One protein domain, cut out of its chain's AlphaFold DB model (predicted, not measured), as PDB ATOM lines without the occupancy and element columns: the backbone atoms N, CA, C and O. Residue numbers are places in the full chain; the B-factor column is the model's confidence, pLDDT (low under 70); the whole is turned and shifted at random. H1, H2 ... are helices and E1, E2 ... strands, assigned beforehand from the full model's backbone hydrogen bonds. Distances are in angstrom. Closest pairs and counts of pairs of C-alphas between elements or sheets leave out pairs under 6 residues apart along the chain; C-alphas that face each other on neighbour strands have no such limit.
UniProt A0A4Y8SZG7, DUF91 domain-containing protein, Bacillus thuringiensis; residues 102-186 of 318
ATOM      1  N   TRP A 102     -28.098 -43.444 -41.703       94.69
ATOM      2  CA  TRP A 102     -28.390 -43.957 -40.384       94.69
ATOM      3  C   TRP A 102     -27.459 -43.360 -39.336       94.69
ATOM      4  O   TRP A 102     -26.249 -43.192 -39.551       94.69
ATOM      5  N   GLY A 103     -28.046 -43.059 -38.187       94.88
ATOM      6  CA  GLY A 103     -27.367 -42.446 -37.068       94.88
ATOM      7  C   GLY A 103     -28.184 -42.528 -35.790       94.88
ATOM      8  O   GLY A 103     -29.330 -42.976 -35.792       94.88
ATOM      9  N   HIS A 104     -27.566 -42.069 -34.712       96.56
ATOM     10  CA  HIS A 104     -28.139 -42.025 -33.377       96.56
ATOM     11  C   HIS A 104     -28.252 -40.591 -32.892       96.56
ATOM     12  O   HIS A 104     -27.304 -39.815 -33.034       96.56
ATOM     13  N   HIS A 105     -29.407 -40.234 -32.343       96.44
ATOM     14  CA  HIS A 105     -29.648 -38.897 -31.820       96.44
ATOM     15  C   HIS A 105     -29.141 -38.782 -30.390       96.44
ATOM     16  O   HIS A 105     -29.356 -39.667 -29.574       96.44
ATOM     17  N   ILE A 106     -28.493 -37.660 -30.096       96.31
ATOM     18  CA  ILE A 106     -28.077 -37.305 -28.741       96.31
ATOM     19  C   ILE A 106     -29.103 -36.335 -28.179       96.31
ATOM     20  O   ILE A 106     -29.602 -35.479 -28.914       96.31
ATOM     21  N   TRP A 107     -29.387 -36.443 -26.882       95.69
ATOM     22  CA  TRP A 107     -30.346 -35.577 -26.208       95.69
ATOM     23  C   TRP A 107     -30.066 -34.095 -26.495       95.69
ATOM     24  O   TRP A 107     -28.968 -33.585 -26.235       95.69
ATOM     25  N   GLU A 108     -31.049 -33.396 -27.068       93.44
ATOM     26  CA  GLU A 108     -30.844 -32.074 -27.672       93.44
ATOM     27  C   GLU A 108     -30.395 -31.022 -26.648       93.44
ATOM     28  O   GLU A 108     -29.576 -30.158 -26.983       93.44
ATOM     29  N   LYS A 109     -30.853 -31.145 -25.395       95.12
ATOM     30  CA  LYS A 109     -30.510 -30.240 -24.286       95.12
ATOM     31  C   LYS A 109     -29.160 -30.540 -23.626       95.12
ATOM     32  O   LYS A 109     -28.745 -29.805 -22.736       95.12
ATOM     33  N   THR A 110     -28.425 -31.556 -24.092       96.44
ATOM     34  CA  THR A 110     -27.059 -31.825 -23.614       96.44
ATOM     35  C   THR A 110     -26.196 -30.555 -23.740       96.44
ATOM     36  O   THR A 110     -26.133 -29.977 -24.836       96.44
ATOM     37  N   PRO A 111     -25.499 -30.104 -22.678       96.19
ATOM     38  CA  PRO A 111     -24.714 -28.876 -22.734       96.19
ATOM     39  C   PRO A 111     -23.648 -28.899 -23.839       96.19
ATOM     40  O   PRO A 111     -23.028 -29.925 -24.130       96.19
ATOM     41  N   LEU A 112     -23.382 -27.744 -24.464       95.88
ATOM     42  CA  LEU A 112     -22.440 -27.653 -25.590       95.88
ATOM     43  C   LEU A 112     -21.021 -28.119 -25.218       95.88
ATOM     44  O   LEU A 112     -20.319 -28.694 -26.049       95.88
ATOM     45  N   ARG A 113     -20.586 -27.866 -23.979       95.62
ATOM     46  CA  ARG A 113     -19.293 -28.345 -23.474       95.62
ATOM     47  C   ARG A 113     -19.247 -29.876 -23.467       95.62
ATOM     48  O   ARG A 113     -18.299 -30.445 -24.001       95.62
ATOM     49  N   THR A 114     -20.289 -30.515 -22.950       96.81
ATOM     50  CA  THR A 114     -20.470 -31.971 -22.913       96.81
ATOM     51  C   THR A 114     -20.486 -32.560 -24.318       96.81
ATOM     52  O   THR A 114     -19.736 -33.487 -24.597       96.81
ATOM     53  N   LYS A 115     -21.229 -31.944 -25.252       97.69
ATOM     54  CA  LYS A 115     -21.253 -32.323 -26.679       97.69
ATOM     55  C   LYS A 115     -19.853 -32.333 -27.309       97.69
ATOM     56  O   LYS A 115     -19.529 -33.243 -28.066       97.69
ATOM     57  N   LYS A 116     -19.002 -31.349 -26.988       97.25
ATOM     58  CA  LYS A 116     -17.611 -31.287 -27.484       97.25
ATOM     59  C   LYS A 116     -16.723 -32.381 -26.893       97.25
ATOM     60  O   LYS A 116     -15.910 -32.948 -27.615       97.25
ATOM     61  N   ILE A 117     -16.861 -32.666 -25.598       97.81
ATOM     62  CA  ILE A 117     -16.120 -33.758 -24.948       97.81
ATOM     63  C   ILE A 117     -16.547 -35.092 -25.568       97.81
ATOM     64  O   ILE A 117     -15.702 -35.860 -26.017       97.81
ATOM     65  N   MET A 118     -17.854 -35.295 -25.722       97.75
ATOM     66  CA  MET A 118     -18.448 -36.487 -26.319       97.75
ATOM     67  C   MET A 118     -17.928 -36.774 -27.737       97.75
ATOM     68  O   MET A 118     -17.656 -37.927 -28.056       97.75
ATOM     69  N   GLN A 119     -17.721 -35.752 -28.581       97.62
ATOM     70  CA  GLN A 119     -17.093 -35.935 -29.900       97.62
ATOM     71  C   GLN A 119     -15.726 -36.625 -29.799       97.62
ATOM     72  O   GLN A 119     -15.447 -37.543 -30.570       97.62
ATOM     73  N   ASN A 120     -14.887 -36.189 -28.857       97.00
ATOM     74  CA  ASN A 120     -13.551 -36.748 -28.660       97.00
ATOM     75  C   ASN A 120     -13.618 -38.152 -28.057       97.00
ATOM     76  O   ASN A 120     -12.962 -39.054 -28.573       97.00
ATOM     77  N   GLU A 121     -14.443 -38.344 -27.027       97.75
ATOM     78  CA  GLU A 121     -14.604 -39.640 -26.360       97.75
ATOM     79  C   GLU A 121     -15.099 -40.719 -27.324       97.75
ATOM     80  O   GLU A 121     -14.557 -41.821 -27.344       97.75
ATOM     81  N   ILE A 122     -16.059 -40.394 -28.198       97.94
ATOM     82  CA  ILE A 122     -16.550 -41.325 -29.224       97.94
ATOM     83  C   ILE A 122     -15.447 -41.684 -30.218       97.94
ATOM     84  O   ILE A 122     -15.281 -42.855 -30.548       97.94
ATOM     85  N   MET A 123     -14.690 -40.698 -30.710       95.88
ATOM     86  CA  MET A 123     -13.605 -40.959 -31.666       95.88
ATOM     87  C   MET A 123     -12.464 -41.781 -31.057       95.88
ATOM     88  O   MET A 123     -11.794 -42.502 -31.791       95.88
ATOM     89  N   TYR A 124     -12.223 -41.654 -29.750       95.75
ATOM     90  CA  TYR A 124     -11.162 -42.378 -29.054       95.75
ATOM     91  C   TYR A 124     -11.588 -43.785 -28.621       95.75
ATOM     92  O   TYR A 124     -10.808 -44.728 -28.731       95.75
ATOM     93  N   SER A 125     -12.824 -43.927 -28.140       95.94
ATOM     94  CA  SER A 125     -13.297 -45.146 -27.477       95.94
ATOM     95  C   SER A 125     -14.020 -46.112 -28.412       95.94
ATOM     96  O   SER A 125     -14.093 -47.303 -28.117       95.94
ATOM     97  N   ILE A 126     -14.562 -45.631 -29.536       95.62
ATOM     98  CA  ILE A 126     -15.338 -46.457 -30.467       95.62
ATOM     99  C   ILE A 126     -14.562 -46.644 -31.772       95.62
ATOM    100  O   ILE A 126     -14.301 -45.699 -32.519       95.62
ATOM    101  N   ASN A 127     -14.249 -47.902 -32.082       91.31
ATOM    102  CA  ASN A 127     -13.525 -48.268 -33.296       91.31
ATOM    103  C   ASN A 127     -14.257 -47.816 -34.575       91.31
ATOM    104  O   ASN A 127     -15.490 -47.838 -34.680       91.31
ATOM    105  N   ASP A 128     -13.465 -47.445 -35.584       87.88
ATOM    106  CA  ASP A 128     -13.904 -46.986 -36.909       87.88
ATOM    107  C   ASP A 128     -14.742 -45.696 -36.936       87.88
ATOM    108  O   ASP A 128     -15.289 -45.343 -37.991       87.88
ATOM    109  N   MET A 129     -14.818 -44.969 -35.817       92.69
ATOM    110  CA  MET A 129     -15.402 -43.630 -35.755       92.69
ATOM    111  C   MET A 129     -14.394 -42.575 -36.212       92.69
ATOM    112  O   MET A 129     -13.187 -42.702 -36.030       92.69
ATOM    113  N   ASN A 130     -14.882 -41.508 -36.842       91.62
ATOM    114  CA  ASN A 130     -14.043 -40.393 -37.275       91.62
ATOM    115  C   ASN A 130     -14.789 -39.060 -37.173       91.62
ATOM    116  O   ASN A 130     -16.003 -39.021 -36.969       91.62
ATOM    117  N   TRP A 131     -14.066 -37.959 -37.383       93.38
ATOM    118  CA  TRP A 131     -14.610 -36.606 -37.258       93.38
ATOM    119  C   TRP A 131     -15.904 -36.381 -38.054       93.38
ATOM    120  O   TRP A 131     -16.852 -35.792 -37.543       93.38
ATOM    121  N   SER A 132     -15.995 -36.890 -39.287       92.88
ATOM    122  CA  SER A 132     -17.175 -36.681 -40.137       92.88
ATOM    123  C   SER A 132     -18.454 -37.309 -39.565       92.88
ATOM    124  O   SER A 132     -19.548 -36.822 -39.850       92.88
ATOM    125  N   MET A 133     -18.306 -38.346 -38.732       95.19
ATOM    126  CA  MET A 133     -19.396 -39.067 -38.075       95.19
ATOM    127  C   MET A 133     -19.906 -38.361 -36.819       95.19
ATOM    128  O   MET A 133     -21.080 -38.498 -36.489       95.19
ATOM    129  N   VAL A 134     -19.046 -37.599 -36.138       96.38
ATOM    130  CA  VAL A 134     -19.361 -36.952 -34.851       96.38
ATOM    131  C   VAL A 134     -19.492 -35.430 -34.948       96.38
ATOM    132  O   VAL A 134     -19.983 -34.790 -34.020       96.38
ATOM    133  N   LYS A 135     -19.095 -34.808 -36.066       94.50
ATOM    134  CA  LYS A 135     -19.086 -33.340 -36.227       94.50
ATOM    135  C   LYS A 135     -20.433 -32.666 -35.950       94.50
ATOM    136  O   LYS A 135     -20.460 -31.502 -35.569       94.50
ATOM    137  N   ASN A 136     -21.542 -33.390 -36.125       94.75
ATOM    138  CA  ASN A 136     -22.893 -32.858 -35.950       94.75
ATOM    139  C   ASN A 136     -23.431 -32.986 -34.517       94.75
ATOM    140  O   ASN A 136     -24.496 -32.442 -34.239       94.75
ATOM    141  N   ILE A 137     -22.709 -33.625 -33.587       96.81
ATOM    142  CA  ILE A 137     -23.116 -33.706 -32.171       96.81
ATOM    143  C   ILE A 137     -23.298 -32.304 -31.571       96.81
ATOM    144  O   ILE A 137     -24.206 -32.085 -30.782       96.81
ATOM    145  N   THR A 138     -22.481 -31.328 -31.969       96.38
ATOM    146  CA  THR A 138     -22.560 -29.945 -31.469       96.38
ATOM    147  C   THR A 138     -23.625 -29.085 -32.149       96.38
ATOM    148  O   THR A 138     -23.791 -27.927 -31.770       96.38
ATOM    149  N   ASN A 139     -24.334 -29.610 -33.152       93.38
ATOM    150  CA  ASN A 139     -25.421 -28.891 -33.814       93.38
ATOM    151  C   ASN A 139     -26.713 -28.987 -32.991       93.38
ATOM    152  O   ASN A 139     -26.835 -29.838 -32.111       93.38
ATOM    153  N   ASN A 140     -27.707 -28.156 -33.327       86.12
ATOM    154  CA  ASN A 140     -29.023 -28.178 -32.675       86.12
ATOM    155  C   ASN A 140     -29.683 -29.559 -32.774       86.12
ATOM    156  O   ASN A 140     -30.133 -30.098 -31.773       86.12
ATOM    157  N   LYS A 141     -29.661 -30.157 -33.970       88.62
ATOM    158  CA  LYS A 141     -29.994 -31.569 -34.165       88.62
ATOM    159  C   LYS A 141     -28.729 -32.369 -33.900       88.62
ATOM    160  O   LYS A 141     -27.896 -32.504 -34.795       88.62
ATOM    161  N   SER A 142     -28.546 -32.802 -32.659       94.31
ATOM    162  CA  SER A 142     -27.350 -33.519 -32.223       94.31
ATOM    163  C   SER A 142     -27.455 -34.994 -32.604       94.31
ATOM    164  O   SER A 142     -28.412 -35.665 -32.224       94.31
ATOM    165  N   TYR A 143     -26.501 -35.498 -33.387       96.25
ATOM    166  CA  TYR A 143     -26.477 -36.906 -33.787       96.25
ATOM    167  C   TYR A 143     -25.079 -37.398 -34.166       96.25
ATOM    168  O   TYR A 143     -24.186 -36.616 -34.510       96.25
ATOM    169  N   VAL A 144     -24.939 -38.720 -34.143       96.88
ATOM    170  CA  VAL A 144     -23.776 -39.500 -34.568       96.88
ATOM    171  C   VAL A 144     -24.165 -40.331 -35.785       96.88
ATOM    172  O   VAL A 144     -25.253 -40.889 -35.815       96.88
ATOM    173  N   LEU A 145     -23.303 -40.428 -36.795       95.56
ATOM    174  CA  LEU A 145     -23.550 -41.248 -37.987       95.56
ATOM    175  C   LEU A 145     -22.728 -42.539 -37.957       95.56
ATOM    176  O   LEU A 145     -21.560 -42.509 -37.576       95.56
ATOM    177  N   PHE A 146     -23.285 -43.649 -38.450       91.88
ATOM    178  CA  PHE A 146     -22.597 -44.954 -38.428       91.88
ATOM    179  C   PHE A 146     -22.107 -45.451 -39.792       91.88
ATOM    180  O   PHE A 146     -21.500 -46.517 -39.889       91.88
ATOM    181  N   GLY A 147     -22.330 -44.680 -40.859       86.44
ATOM    182  CA  GLY A 147     -21.811 -44.971 -42.200       86.44
ATOM    183  C   GLY A 147     -22.851 -45.382 -43.250       86.44
ATOM    184  O   GLY A 147     -22.837 -44.786 -44.328       86.44
ATOM    185  N   PRO A 148     -23.729 -46.379 -43.026       91.75
ATOM    186  CA  PRO A 148     -24.643 -46.826 -44.070       91.75
ATOM    187  C   PRO A 148     -25.730 -45.782 -44.362       91.75
ATOM    188  O   PRO A 148     -26.223 -45.095 -43.466       91.75
ATOM    189  N   CYS A 149     -26.100 -45.665 -45.640       94.25
ATOM    190  CA  CYS A 149     -27.280 -44.910 -46.054       94.25
ATOM    191  C   CYS A 149     -28.533 -45.792 -46.028       94.25
ATOM    192  O   CYS A 149     -28.435 -47.021 -46.095       94.25
ATOM    193  N   SER A 150     -29.707 -45.162 -46.007       93.12
ATOM    194  CA  SER A 150     -31.006 -45.850 -45.979       93.12
ATOM    195  C   SER A 150     -31.293 -46.711 -47.214       93.12
ATOM    196  O   SER A 150     -32.163 -47.574 -47.177       93.12
ATOM    197  N   SER A 151     -30.563 -46.513 -48.315       92.12
ATOM    198  CA  SER A 151     -30.653 -47.372 -49.504       92.12
ATOM    199  C   SER A 151     -29.730 -48.590 -49.462       92.12
ATOM    200  O   SER A 151     -29.916 -49.516 -50.246       92.12
ATOM    201  N   CYS A 152     -28.694 -48.572 -48.622       94.19
ATOM    202  CA  CYS A 152     -27.761 -49.691 -48.459       94.19
ATOM    203  C   CYS A 152     -28.116 -50.589 -47.279       94.19
ATOM    204  O   CYS A 152     -27.552 -51.673 -47.166       94.19
ATOM    205  N   MET A 153     -28.987 -50.111 -46.399       95.00
ATOM    206  CA  MET A 153     -29.434 -50.808 -45.210       95.00
ATOM    207  C   MET A 153     -30.849 -50.334 -44.912       95.00
ATOM    208  O   MET A 153     -31.091 -49.132 -44.805       95.00
ATOM    209  N   THR A 154     -31.782 -51.265 -44.810       95.19
ATOM    210  CA  THR A 154     -33.157 -50.999 -44.390       95.19
ATOM    211  C   THR A 154     -33.215 -50.679 -42.898       95.19
ATOM    212  O   THR A 154     -32.252 -50.884 -42.157       95.19
ATOM    213  N   ARG A 155     -34.365 -50.181 -42.433       94.19
ATOM    214  CA  ARG A 155     -34.575 -49.925 -41.004       94.19
ATOM    215  C   ARG A 155     -34.469 -51.205 -40.169       94.19
ATOM    216  O   ARG A 155     -33.812 -51.197 -39.140       94.19
ATOM    217  N   GLU A 156     -35.073 -52.292 -40.643       96.38
ATOM    218  CA  GLU A 156     -35.042 -53.593 -39.968       96.38
ATOM    219  C   GLU A 156     -33.615 -54.147 -39.867       96.38
ATOM    220  O   GLU A 156     -33.216 -54.639 -38.817       96.38
ATOM    221  N   GLU A 157     -32.812 -54.017 -40.927       96.50
ATOM    222  CA  GLU A 157     -31.400 -54.408 -40.880       96.50
ATOM    223  C   GLU A 157     -30.598 -53.537 -39.911       96.50
ATOM    224  O   GLU A 157     -29.749 -54.063 -39.206       96.50
ATOM    225  N   TYR A 158     -30.861 -52.227 -39.859       94.69
ATOM    226  CA  TYR A 158     -30.198 -51.311 -38.927       94.69
ATOM    227  C   TYR A 158     -30.507 -51.654 -37.464       94.69
ATOM    228  O   TYR A 158     -29.590 -51.766 -36.647       94.69
ATOM    229  N   ASP A 159     -31.787 -51.859 -37.148       94.25
ATOM    230  CA  ASP A 159     -32.251 -52.152 -35.790       94.25
ATOM    231  C   ASP A 159     -31.734 -53.519 -35.294       94.25
ATOM    232  O   ASP A 159     -31.455 -53.673 -34.108       94.25
ATOM    233  N   ASN A 160     -31.521 -54.484 -36.197       96.38
ATOM    234  CA  ASN A 160     -31.009 -55.821 -35.869       96.38
ATOM    235  C   ASN A 160     -29.490 -55.994 -36.089       96.38
ATOM    236  O   ASN A 160     -28.978 -57.110 -36.004       96.38
ATOM    237  N   ASN A 161     -28.748 -54.932 -36.424       96.25
ATOM    238  CA  ASN A 161     -27.309 -55.033 -36.669       96.25
ATOM    239  C   ASN A 161     -26.509 -54.926 -35.364       96.25
ATOM    240  O   ASN A 161     -26.288 -53.823 -34.868       96.25
ATOM    241  N   ASP A 162     -25.998 -56.054 -34.867       96.81
ATOM    242  CA  ASP A 162     -25.253 -56.128 -33.599       96.81
ATOM    243  C   ASP A 162     -24.109 -55.107 -33.489       96.81
ATOM    244  O   ASP A 162     -23.945 -54.467 -32.454       96.81
ATOM    245  N   VAL A 163     -23.348 -54.891 -34.569       94.50
ATOM    246  CA  VAL A 163     -22.207 -53.956 -34.575       94.50
ATOM    247  C   VAL A 163     -22.674 -52.510 -34.408       94.50
ATOM    248  O   VAL A 163     -22.026 -51.714 -33.733       94.50
ATOM    249  N   ILE A 164     -23.786 -52.139 -35.041       95.00
ATOM    250  CA  ILE A 164     -24.374 -50.803 -34.901       95.00
ATOM    251  C   ILE A 164     -24.989 -50.640 -33.514       95.00
ATOM    252  O   ILE A 164     -24.747 -49.618 -32.876       95.00
ATOM    253  N   GLN A 165     -25.735 -51.634 -33.031       96.31
ATOM    254  CA  GLN A 165     -26.372 -51.570 -31.714       96.31
ATOM    255  C   GLN A 165     -25.336 -51.501 -30.583       96.31
ATOM    256  O   GLN A 165     -25.501 -50.730 -29.640       96.31
ATOM    257  N   GLU A 166     -24.211 -52.211 -30.706       96.94
ATOM    258  CA  GLU A 166     -23.082 -52.084 -29.780       96.94
ATOM    259  C   GLU A 166     -22.496 -50.664 -29.791       96.94
ATOM    260  O   GLU A 166     -22.250 -50.085 -28.734       96.94
ATOM    261  N   LYS A 167     -22.334 -50.053 -30.973       96.69
ATOM    262  CA  LYS A 167     -21.874 -48.659 -31.080       96.69
ATOM    263  C   LYS A 167     -22.859 -47.673 -30.464       96.69
ATOM    264  O   LYS A 167     -22.412 -46.744 -29.802       96.69
ATOM    265  N   ILE A 168     -24.164 -47.861 -30.668       97.25
ATOM    266  CA  ILE A 168     -25.207 -47.035 -30.041       97.25
ATOM    267  C   ILE A 168     -25.082 -47.119 -28.524       97.25
ATOM    268  O   ILE A 168     -24.944 -46.089 -27.876       97.25
ATOM    269  N   LYS A 169     -25.000 -48.336 -27.978       97.12
ATOM    270  CA  LYS A 169     -24.830 -48.546 -26.541       97.12
ATOM    271  C   LYS A 169     -23.587 -47.843 -25.993       97.12
ATOM    272  O   LYS A 169     -23.667 -47.190 -24.963       97.12
ATOM    273  N   LEU A 170     -22.450 -47.936 -26.685       97.56
ATOM    274  CA  LEU A 170     -21.226 -47.238 -26.275       97.56
ATOM    275  C   LEU A 170     -21.384 -45.712 -26.325       97.56
ATOM    276  O   LEU A 170     -20.876 -45.015 -25.449       97.56
ATOM    277  N   VAL A 171     -22.075 -45.180 -27.337       98.06
ATOM    278  CA  VAL A 171     -22.393 -43.747 -27.428       98.06
ATOM    279  C   VAL A 171     -23.285 -43.314 -26.261       98.06
ATOM    280  O   VAL A 171     -23.013 -42.272 -25.664       98.06
ATOM    281  N   ASP A 172     -24.297 -44.112 -25.922       97.25
ATOM    282  CA  ASP A 172     -25.207 -43.856 -24.804       97.25
ATOM    283  C   ASP A 172     -24.482 -43.935 -23.461       97.25
ATOM    284  O   ASP A 172     -24.598 -43.013 -22.664       97.25
ATOM    285  N   ASP A 173     -23.643 -44.948 -23.239       96.88
ATOM    286  CA  ASP A 173     -22.839 -45.070 -22.018       96.88
ATOM    287  C   ASP A 173     -21.871 -43.876 -21.859       96.88
ATOM    288  O   ASP A 173     -21.709 -43.340 -20.759       96.88
ATOM    289  N   ILE A 174     -21.245 -43.402 -22.947       97.50
ATOM    290  CA  ILE A 174     -20.419 -42.178 -22.928       97.50
ATOM    291  C   ILE A 174     -21.274 -40.963 -22.555       97.50
ATOM    292  O   ILE A 174     -20.862 -40.154 -21.720       97.50
ATOM    293  N   TRP A 175     -22.443 -40.809 -23.179       97.56
ATOM    294  CA  TRP A 175     -23.343 -39.695 -22.901       97.56
ATOM    295  C   TRP A 175     -23.820 -39.704 -21.448       97.56
ATOM    296  O   TRP A 175     -23.680 -38.680 -20.783       97.56
ATOM    297  N   GLU A 176     -24.300 -40.843 -20.946       96.19
ATOM    298  CA  GLU A 176     -24.793 -41.013 -19.576       96.19
ATOM    299  C   GLU A 176     -23.721 -40.651 -18.548       96.19
ATOM    300  O   GLU A 176     -23.986 -39.892 -17.615       96.19
ATOM    301  N   ASN A 177     -22.484 -41.110 -18.744       95.88
ATOM    302  CA  ASN A 177     -21.377 -40.762 -17.852       95.88
ATOM    303  C   ASN A 177     -21.109 -39.250 -17.847       95.88
ATOM    304  O   ASN A 177     -21.006 -38.628 -16.791       95.88
ATOM    305  N   LEU A 178     -21.026 -38.638 -19.031       96.75
ATOM    306  CA  LEU A 178     -20.724 -37.213 -19.157       96.75
ATOM    307  C   LEU A 178     -21.860 -36.320 -18.642       96.75
ATOM    308  O   LEU A 178     -21.589 -35.297 -18.010       96.75
ATOM    309  N   ILE A 179     -23.121 -36.678 -18.904       96.62
ATOM    310  CA  ILE A 179     -24.270 -35.896 -18.440       96.62
ATOM    311  C   ILE A 179     -24.461 -36.038 -16.932       96.62
ATOM    312  O   ILE A 179     -24.800 -35.054 -16.282       96.62
ATOM    313  N   THR A 180     -24.158 -37.207 -16.357       96.56
ATOM    314  CA  THR A 180     -24.208 -37.412 -14.904       96.56
ATOM    315  C   THR A 180     -23.264 -36.450 -14.183       96.56
ATOM    316  O   THR A 180     -23.677 -35.776 -13.242       96.56
ATOM    317  N   GLU A 181     -22.015 -36.314 -14.639       95.31
ATOM    318  CA  GLU A 181     -21.069 -35.358 -14.040       95.31
ATOM    319  C   GLU A 181     -21.544 -33.905 -14.147       95.31
ATOM    320  O   GLU A 181     -21.345 -33.113 -13.221       95.31
ATOM    321  N   GLU A 182     -22.174 -33.550 -15.266       96.12
ATOM    322  CA  GLU A 182     -22.716 -32.208 -15.480       96.12
ATOM    323  C   GLU A 182     -23.934 -31.936 -14.601       96.12
ATOM    324  O   GLU A 182     -24.031 -30.837 -14.072       96.12
ATOM    325  N   ILE A 183     -24.821 -32.908 -14.375       96.38
ATOM    326  CA  ILE A 183     -25.962 -32.746 -13.458       96.38
ATOM    327  C   ILE A 183     -25.476 -32.576 -12.020       96.38
ATOM    328  O   ILE A 183     -25.914 -31.661 -11.328       96.38
ATOM    329  N   MET A 184     -24.521 -33.404 -11.582       95.06
ATOM    330  CA  MET A 184     -24.005 -33.368 -10.208       95.06
ATOM    331  C   MET A 184     -23.365 -32.029  -9.826       95.06
ATOM    332  O   MET A 184     -23.346 -31.674  -8.650       95.06
ATOM    333  N   ASN A 185     -22.828 -31.297 -10.803       93.56
ATOM    334  CA  ASN A 185     -22.148 -30.015 -10.598       93.56
ATOM    335  C   ASN A 185     -22.856 -28.849 -11.310       93.56
ATOM    336  O   ASN A 185     -22.286 -27.763 -11.450       93.56
ATOM    337  N   GLY A 186     -24.059 -29.100 -11.820       94.19
ATOM    338  CA  GLY A 186     -24.767 -28.223 -12.736       94.19
ATOM    339  C   GLY A 186     -25.760 -27.296 -12.046       94.19
ATOM    340  O   GLY A 186     -25.995 -27.384 -10.839       94.19
TER     341      GLY A 186
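What this domain is: This is residues 102 to 186 of the 318 residues of the protein "DUF91 domain-containing protein" of Bacillus thuringiensis (UniProt A0A4Y8SZG7). One long helix, H4, runs along one side of an elongated domain; the small two-stranded ribbon E1 E2 lies beside its residues 163 to 172, and H1 packs slantwise on it farther along. Short H2 packs on both E2 and H1, while short H3 sits at the end where H4 begins. The 85 printed residues hold four named helices and two named strands, in the order E1 H1 H2 E2 H3 H4; the sheet, E1 - E2, is antiparallel and the class is mostly helix. The whole is compact, with a radius of gyration of the C-alphas of 13.0 A and spans of 42 by 21 by 21 A.

Where its parts are: Find C-alpha 102 at (-28.390, -43.957, -40.384), where E1, residues 102 to 105, begins; it is 10.0 A long. Its neighbour E2, residues 143 to 149, covers 14.7 A. H4, residues 162 to 184, runs 32.7 A to C-alpha 184 at (-24.005, -33.368, -10.208). H1 is residues 112 to 125, 19.8 A; H2 is 131 to 134, 5.3 A; H3 is 155 to 159, 6.1 A.

How they stand to each other: Look first at E1 and E2, antiparallel at 168 degrees: N 104 and O 144 are 2.8 A apart, within hydrogen-bond range. The closest C-alphas of E1 and H4, His 104 and Ile 168, are 6.7 A apart; those of E2 and H2, Met 133 and Leu 145, 4.7 A. H1 touches H4, closest at the C-alphas of Thr 114 and Leu 178, 6.5 A, at a steep tilt of 40 degrees, opposite ways. With residues 119 to 123 alone, H1 touches H2; C-alphas 119 and 134 are closest, 5.5 A. H3 and H4 are close but not clearly touching: their closest C-alphas, Tyr 158 and Ile 164, are 7.1 A apart. H2 and H4 are apart. Each O i to N i+4 pair is within hydrogen-bond range in H3 and H4, and 9 of 10 in H1; H2 is too short for one.

The domain as a whole: The C-alphas farthest apart, Ser 151 and Asn 185, stand 43.4 A from each other. The printed part has no cut, no link is long, and no printed residue is under 70 in pLDDT.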